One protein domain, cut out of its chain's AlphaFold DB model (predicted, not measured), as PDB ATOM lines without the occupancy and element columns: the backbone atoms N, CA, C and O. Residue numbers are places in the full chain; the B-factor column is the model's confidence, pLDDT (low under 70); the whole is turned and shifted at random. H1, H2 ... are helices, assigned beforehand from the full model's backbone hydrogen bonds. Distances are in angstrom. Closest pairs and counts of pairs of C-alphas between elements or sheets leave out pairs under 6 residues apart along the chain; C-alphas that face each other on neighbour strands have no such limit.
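This is residues 8 to 50 of the 99 residues of the protein "Flp pilus assembly protein, pilin Flp" of Pseudomonas caricapapayae (UniProt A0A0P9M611). Two helices, H2 and H1, form the two arms of a wide, open V, joined at its point by the stretch of residues 25 to 32, with nothing packed between the arms. The V is flat and thin, and the free ends of the arms, near Asn 8 and Lys 50, lie far from each other. The printed part has 43 residues with two named helices, H1 and then H2 along the chain, and no named strand; its class is all helix. It is extended, with a radius of gyration of the C-alphas of 16.7 A, and spans 49 by 27 by 7 A.

H2, residues 33 to 50, is the longest helix by residues, with 18. H1, residues 9 to 24, is apart from H2: no C-alpha of the one is within 8 A of the other. A short link of 8 residues joins them. In H2 every O i to N i+4 pair is within hydrogen-bond range; in H1 5 of 12 are, and 4 of 13 O i to N i+3 pairs.

H2 measures 25.1 A from its first to its last C-alpha, from Phe 33 at (-48.421, -41.649, 40.009) to Lys 50 at (-28.102, -56.406, 40.975). H1 measures 24.9 A, from Ala 9 at (-26.821, -10.059, 35.677) to Leu 24 at (-45.170, -26.871, 37.408). From first to last C-alpha, x and y both fall along H1, while along H2 x rises and y falls. In the link, C-alpha 30 is at (-51.798, -37.335, 39.898).

The two C-alphas farthest apart, those of Asn 8 and Ile 49, are 49.4 A apart. Residues 8 to 50 stand free: no C-alpha 8 or more residues away along the chain is within 10 A. The printed part has no cut. The mean pLDDT of the printed part is 70.7; residues 8 to 32 are under 70. The mean is 59 in H1 and 85 in H2.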
ATOM      1  N   ASN A   8     -23.878  -9.010  38.782       60.41
ATOM      2  CA  ASN A   8     -25.231  -9.494  39.152       60.41
ATOM      3  C   ASN A   8     -26.106 -10.067  38.018       60.41
ATOM      4  O   ASN A   8     -27.024 -10.845  38.281       60.41
ATOM      5  N   ALA A   9     -25.875  -9.709  36.750       58.88
ATOM      6  CA  ALA A   9     -26.821 -10.059  35.677       58.88
ATOM      7  C   ALA A   9     -26.831 -11.562  35.312       58.88
ATOM      8  O   ALA A   9     -27.857 -12.096  34.881       58.88
ATOM      9  N   GLY A  10     -25.714 -12.270  35.521       55.81
ATOM     10  CA  GLY A  10     -25.592 -13.705  35.228       55.81
ATOM     11  C   GLY A  10     -26.288 -14.617  36.245       55.81
ATOM     12  O   GLY A  10     -26.832 -15.658  35.875       55.81
ATOM     13  N   ILE A  11     -26.340 -14.213  37.519       57.53
ATOM     14  CA  ILE A  11     -26.879 -15.049  38.605       57.53
ATOM     15  C   ILE A  11     -28.417 -15.003  38.635       57.53
ATOM     16  O   ILE A  11     -29.070 -16.027  38.860       57.53
ATOM     17  N   ALA A  12     -29.022 -13.863  38.287       57.09
ATOM     18  CA  ALA A  12     -30.479 -13.720  38.210       57.09
ATOM     19  C   ALA A  12     -31.111 -14.566  37.082       57.09
ATOM     20  O   ALA A  12     -32.181 -15.152  37.260       57.09
ATOM     21  N   ARG A  13     -30.429 -14.702  35.933       61.19
ATOM     22  CA  ARG A  13     -30.944 -15.450  34.768       61.19
ATOM     23  C   ARG A  13     -30.948 -16.971  34.989       61.19
ATOM     24  O   ARG A  13     -31.851 -17.654  34.500       61.19
ATOM     25  N   GLY A  14     -29.982 -17.500  35.745       56.66
ATOM     26  CA  GLY A  14     -29.915 -18.922  36.110       56.66
ATOM     27  C   GLY A  14     -30.883 -19.314  37.234       56.66
ATOM     28  O   GLY A  14     -31.468 -20.400  37.200       56.66
ATOM     29  N   SER A  15     -31.107 -18.411  38.194       57.41
ATOM     30  CA  SER A  15     -31.994 -18.644  39.343       57.41
ATOM     31  C   SER A  15     -33.488 -18.591  38.969       57.41
ATOM     32  O   SER A  15     -34.271 -19.437  39.407       57.41
ATOM     33  N   MET A  16     -33.889 -17.683  38.066       57.47
ATOM     34  CA  MET A  16     -35.295 -17.495  37.663       57.47
ATOM     35  C   MET A  16     -35.889 -18.717  36.935       57.47
ATOM     36  O   MET A  16     -37.057 -19.051  37.136       57.47
ATOM     37  N   ARG A  17     -35.095 -19.429  36.117       59.22
ATOM     38  CA  ARG A  17     -35.585 -20.601  35.368       59.22
ATOM     39  C   ARG A  17     -35.906 -21.779  36.289       59.22
ATOM     40  O   ARG A  17     -36.959 -22.389  36.134       59.22
ATOM     41  N   LYS A  18     -35.065 -22.083  37.283       55.78
ATOM     42  CA  LYS A  18     -35.277 -23.262  38.149       55.78
ATOM     43  C   LYS A  18     -36.491 -23.128  39.073       55.78
ATOM     44  O   LYS A  18     -37.140 -24.135  39.345       55.78
ATOM     45  N   THR A  19     -36.832 -21.919  39.514       59.56
ATOM     46  CA  THR A  19     -37.983 -21.679  40.406       59.56
ATOM     47  C   THR A  19     -39.329 -21.859  39.694       59.56
ATOM     48  O   THR A  19     -40.311 -22.246  40.326       59.56
ATOM     49  N   VAL A  20     -39.381 -21.625  38.377       60.81
ATOM     50  CA  VAL A  20     -40.596 -21.807  37.564       60.81
ATOM     51  C   VAL A  20     -40.814 -23.282  37.206       60.81
ATOM     52  O   VAL A  20     -41.932 -23.770  37.361       60.81
ATOM     53  N   TYR A  21     -39.761 -24.028  36.840       57.34
ATOM     54  CA  TYR A  21     -39.887 -25.472  36.567       57.34
ATOM     55  C   TYR A  21     -40.344 -26.261  37.804       57.34
ATOM     56  O   TYR A  21     -41.260 -27.074  37.711       57.34
ATOM     57  N   ARG A  22     -39.831 -25.919  38.994       61.28
ATOM     58  CA  ARG A  22     -40.207 -26.573  40.262       61.28
ATOM     59  C   ARG A  22     -41.667 -26.327  40.685       61.28
ATOM     60  O   ARG A  22     -42.205 -27.083  41.488       61.28
ATOM     61  N   ARG A  23     -42.326 -25.282  40.157       63.16
ATOM     62  CA  ARG A  23     -43.740 -24.960  40.449       63.16
ATOM     63  C   ARG A  23     -44.734 -25.705  39.549       63.16
ATOM     64  O   ARG A  23     -45.852 -25.958  39.985       63.16
ATOM     65  N   LEU A  24     -44.331 -26.092  38.335       58.56
ATOM     66  CA  LEU A  24     -45.170 -26.871  37.408       58.56
ATOM     67  C   LEU A  24     -45.185 -28.371  37.739       58.56
ATOM     68  O   LEU A  24     -46.133 -29.076  37.397       58.56
ATOM     69  N   GLU A  25     -44.167 -28.853  38.452       61.59
ATOM     70  CA  GLU A  25     -44.083 -30.236  38.938       61.59
ATOM     71  C   GLU A  25     -45.095 -30.534  40.061       61.59
ATOM     72  O   GLU A  25     -45.496 -31.681  40.254       61.59
ATOM     73  N   GLY A  26     -45.590 -29.505  40.763       57.62
ATOM     74  CA  GLY A  26     -46.573 -29.656  41.840       57.62
ATOM     75  C   GLY A  26     -47.998 -29.993  41.379       57.62
ATOM     76  O   GLY A  26     -48.771 -30.522  42.177       57.62
ATOM     77  N   ALA A  27     -48.341 -29.722  40.114       62.41
ATOM     78  CA  ALA A  27     -49.701 -29.868  39.580       62.41
ATOM     79  C   ALA A  27     -49.949 -31.192  38.826       62.41
ATOM     80  O   ALA A  27     -51.098 -31.553  38.599       62.41
ATOM     81  N   ARG A  28     -48.894 -31.946  38.471       62.66
ATOM     82  CA  ARG A  28     -48.984 -33.229  37.736       62.66
ATOM     83  C   ARG A  28     -48.700 -34.475  38.587       62.66
ATOM     84  O   ARG A  28     -48.471 -35.554  38.046       62.66
ATOM     85  N   ARG A  29     -48.745 -34.365  39.921       64.38
ATOM     86  CA  ARG A  29     -48.544 -35.524  40.819       64.38
ATOM     87  C   ARG A  29     -49.535 -36.666  40.575       64.38
ATOM     88  O   ARG A  29     -49.194 -37.814  40.829       64.38
ATOM     89  N   ASN A  30     -50.717 -36.361  40.048       60.12
ATOM     90  CA  ASN A  30     -51.798 -37.335  39.898       60.12
ATOM     91  C   ASN A  30     -51.680 -38.139  38.587       60.12
ATOM     92  O   ASN A  30     -52.064 -39.301  38.558       60.12
ATOM     93  N   GLU A  31     -51.089 -37.567  37.530       66.31
ATOM     94  CA  GLU A  31     -50.910 -38.248  36.233       66.31
ATOM     95  C   GLU A  31     -49.625 -39.079  36.161       66.31
ATOM     96  O   GLU A  31     -49.545 -40.052  35.419       66.31
ATOM     97  N   MET A  32     -48.610 -38.726  36.954       66.31
ATOM     98  CA  MET A  32     -47.351 -39.471  37.002       66.31
ATOM     99  C   MET A  32     -47.345 -40.573  38.065       66.31
ATOM    100  O   MET A  32     -46.363 -41.300  38.153       66.31
ATOM    101  N   PHE A  33     -48.405 -40.727  38.868       79.38
ATOM    102  CA  PHE A  33     -48.421 -41.649  40.009       79.38
ATOM    103  C   PHE A  33     -48.145 -43.102  39.605       79.38
ATOM    104  O   PHE A  33     -47.257 -43.734  40.171       79.38
ATOM    105  N   LEU A  34     -48.844 -43.610  38.583       79.38
ATOM    106  CA  LEU A  34     -48.656 -44.985  38.108       79.38
ATOM    107  C   LEU A  34     -47.271 -45.189  37.488       79.38
ATOM    108  O   LEU A  34     -46.636 -46.210  37.735       79.38
ATOM    109  N   THR A  35     -46.764 -44.203  36.747       84.56
ATOM    110  CA  THR A  35     -45.426 -44.257  36.145       84.56
ATOM    111  C   THR A  35     -44.328 -44.193  37.204       84.56
ATOM    112  O   THR A  35     -43.357 -44.934  37.124       84.56
ATOM    113  N   GLN A  36     -44.478 -43.351  38.227       81.56
ATOM    114  CA  GLN A  36     -43.538 -43.245  39.348       81.56
ATOM    115  C   GLN A  36     -43.573 -44.501  40.219       81.56
ATOM    116  O   GLN A  36     -42.525 -44.962  40.663       81.56
ATOM    117  N   LEU A  37     -44.751 -45.098  40.412       85.38
ATOM    118  CA  LEU A  37     -44.905 -46.376  41.101       85.38
ATOM    119  C   LEU A  37     -44.249 -47.505  40.300       85.38
ATOM    120  O   LEU A  37     -43.456 -48.259  40.858       85.38
ATOM    121  N   TYR A  38     -44.486 -47.564  38.987       89.69
ATOM    122  CA  TYR A  38     -43.834 -48.519  38.091       89.69
ATOM    123  C   TYR A  38     -42.311 -48.363  38.113       89.69
ATOM    124  O   TYR A  38     -41.604 -49.340  38.332       89.69
ATOM    125  N   VAL A  39     -41.789 -47.142  37.960       89.94
ATOM    126  CA  VAL A  39     -40.345 -46.874  37.972       89.94
ATOM    127  C   VAL A  39     -39.737 -47.163  39.341       89.94
ATOM    128  O   VAL A  39     -38.687 -47.794  39.407       89.94
ATOM    129  N   SER A  40     -40.375 -46.761  40.441       88.94
ATOM    130  CA  SER A  40     -39.873 -47.020  41.796       88.94
ATOM    131  C   SER A  40     -39.818 -48.517  42.103       88.94
ATOM    132  O   SER A  40     -38.798 -49.003  42.587       88.94
ATOM    133  N   VAL A  41     -40.867 -49.267  41.759       91.31
ATOM    134  CA  VAL A  41     -40.903 -50.723  41.956       91.31
ATOM    135  C   VAL A  41     -39.905 -51.417  41.027       91.31
ATOM    136  O   VAL A  41     -39.109 -52.233  41.488       91.31
ATOM    137  N   TYR A  42     -39.873 -51.049  39.745       93.00
ATOM    138  CA  TYR A  42     -38.949 -51.618  38.764       93.00
ATOM    139  C   TYR A  42     -37.485 -51.379  39.143       93.00
ATOM    140  O   TYR A  42     -36.686 -52.311  39.132       93.00
ATOM    141  N   THR A  43     -37.125 -50.152  39.524       89.81
ATOM    142  CA  THR A  43     -35.752 -49.810  39.928       89.81
ATOM    143  C   THR A  43     -35.341 -50.519  41.208       89.81
ATOM    144  O   THR A  43     -34.201 -50.964  41.291       89.81
ATOM    145  N   ARG A  44     -36.255 -50.689  42.167       88.69
ATOM    146  CA  ARG A  44     -35.964 -51.370  43.434       88.69
ATOM    147  C   ARG A  44     -35.827 -52.881  43.278       88.69
ATOM    148  O   ARG A  44     -34.956 -53.478  43.894       88.69
ATOM    149  N   ILE A  45     -36.628 -53.500  42.412       88.56
ATOM    150  CA  ILE A  45     -36.454 -54.913  42.041       88.56
ATOM    151  C   ILE A  45     -35.140 -55.096  41.272       88.56
ATOM    152  O   ILE A  45     -34.374 -56.011  41.557       88.56
ATOM    153  N   GLN A  46     -34.845 -54.203  40.324       87.75
ATOM    154  CA  GLN A  46     -33.593 -54.234  39.567       87.75
ATOM    155  C   GLN A  46     -32.367 -54.001  40.453       87.75
ATOM    156  O   GLN A  46     -31.347 -54.639  40.214       87.75
ATOM    157  N   SER A  47     -32.441 -53.124  41.459       82.12
ATOM    158  CA  SER A  47     -31.351 -52.942  42.420       82.12
ATOM    159  C   SER A  47     -31.163 -54.208  43.246       82.12
ATOM    160  O   SER A  47     -30.070 -54.744  43.234       82.12
ATOM    161  N   PHE A  48     -32.236 -54.789  43.795       81.19
ATOM    162  CA  PHE A  48     -32.161 -56.042  44.557       81.19
ATOM    163  C   PHE A  48     -31.565 -57.214  43.764       81.19
ATOM    164  O   PHE A  48     -30.780 -57.985  44.302       81.19
ATOM    165  N   ILE A  49     -31.920 -57.363  42.483       79.69
ATOM    166  CA  ILE A  49     -31.343 -58.410  41.618       79.69
ATOM    167  C   ILE A  49     -29.865 -58.120  41.306       79.69
ATOM    168  O   ILE A  49     -29.073 -59.044  41.112       79.69
ATOM    169  N   LYS A  50     -29.483 -56.841  41.226       77.75
ATOM    170  CA  LYS A  50     -28.102 -56.406  40.975       77.75
ATOM    171  C   LYS A  50     -27.241 -56.366  42.238       77.75
ATOM    172  O   LYS A  50     -26.018 -56.358  42.102       77.75
TER     173      LYS A  50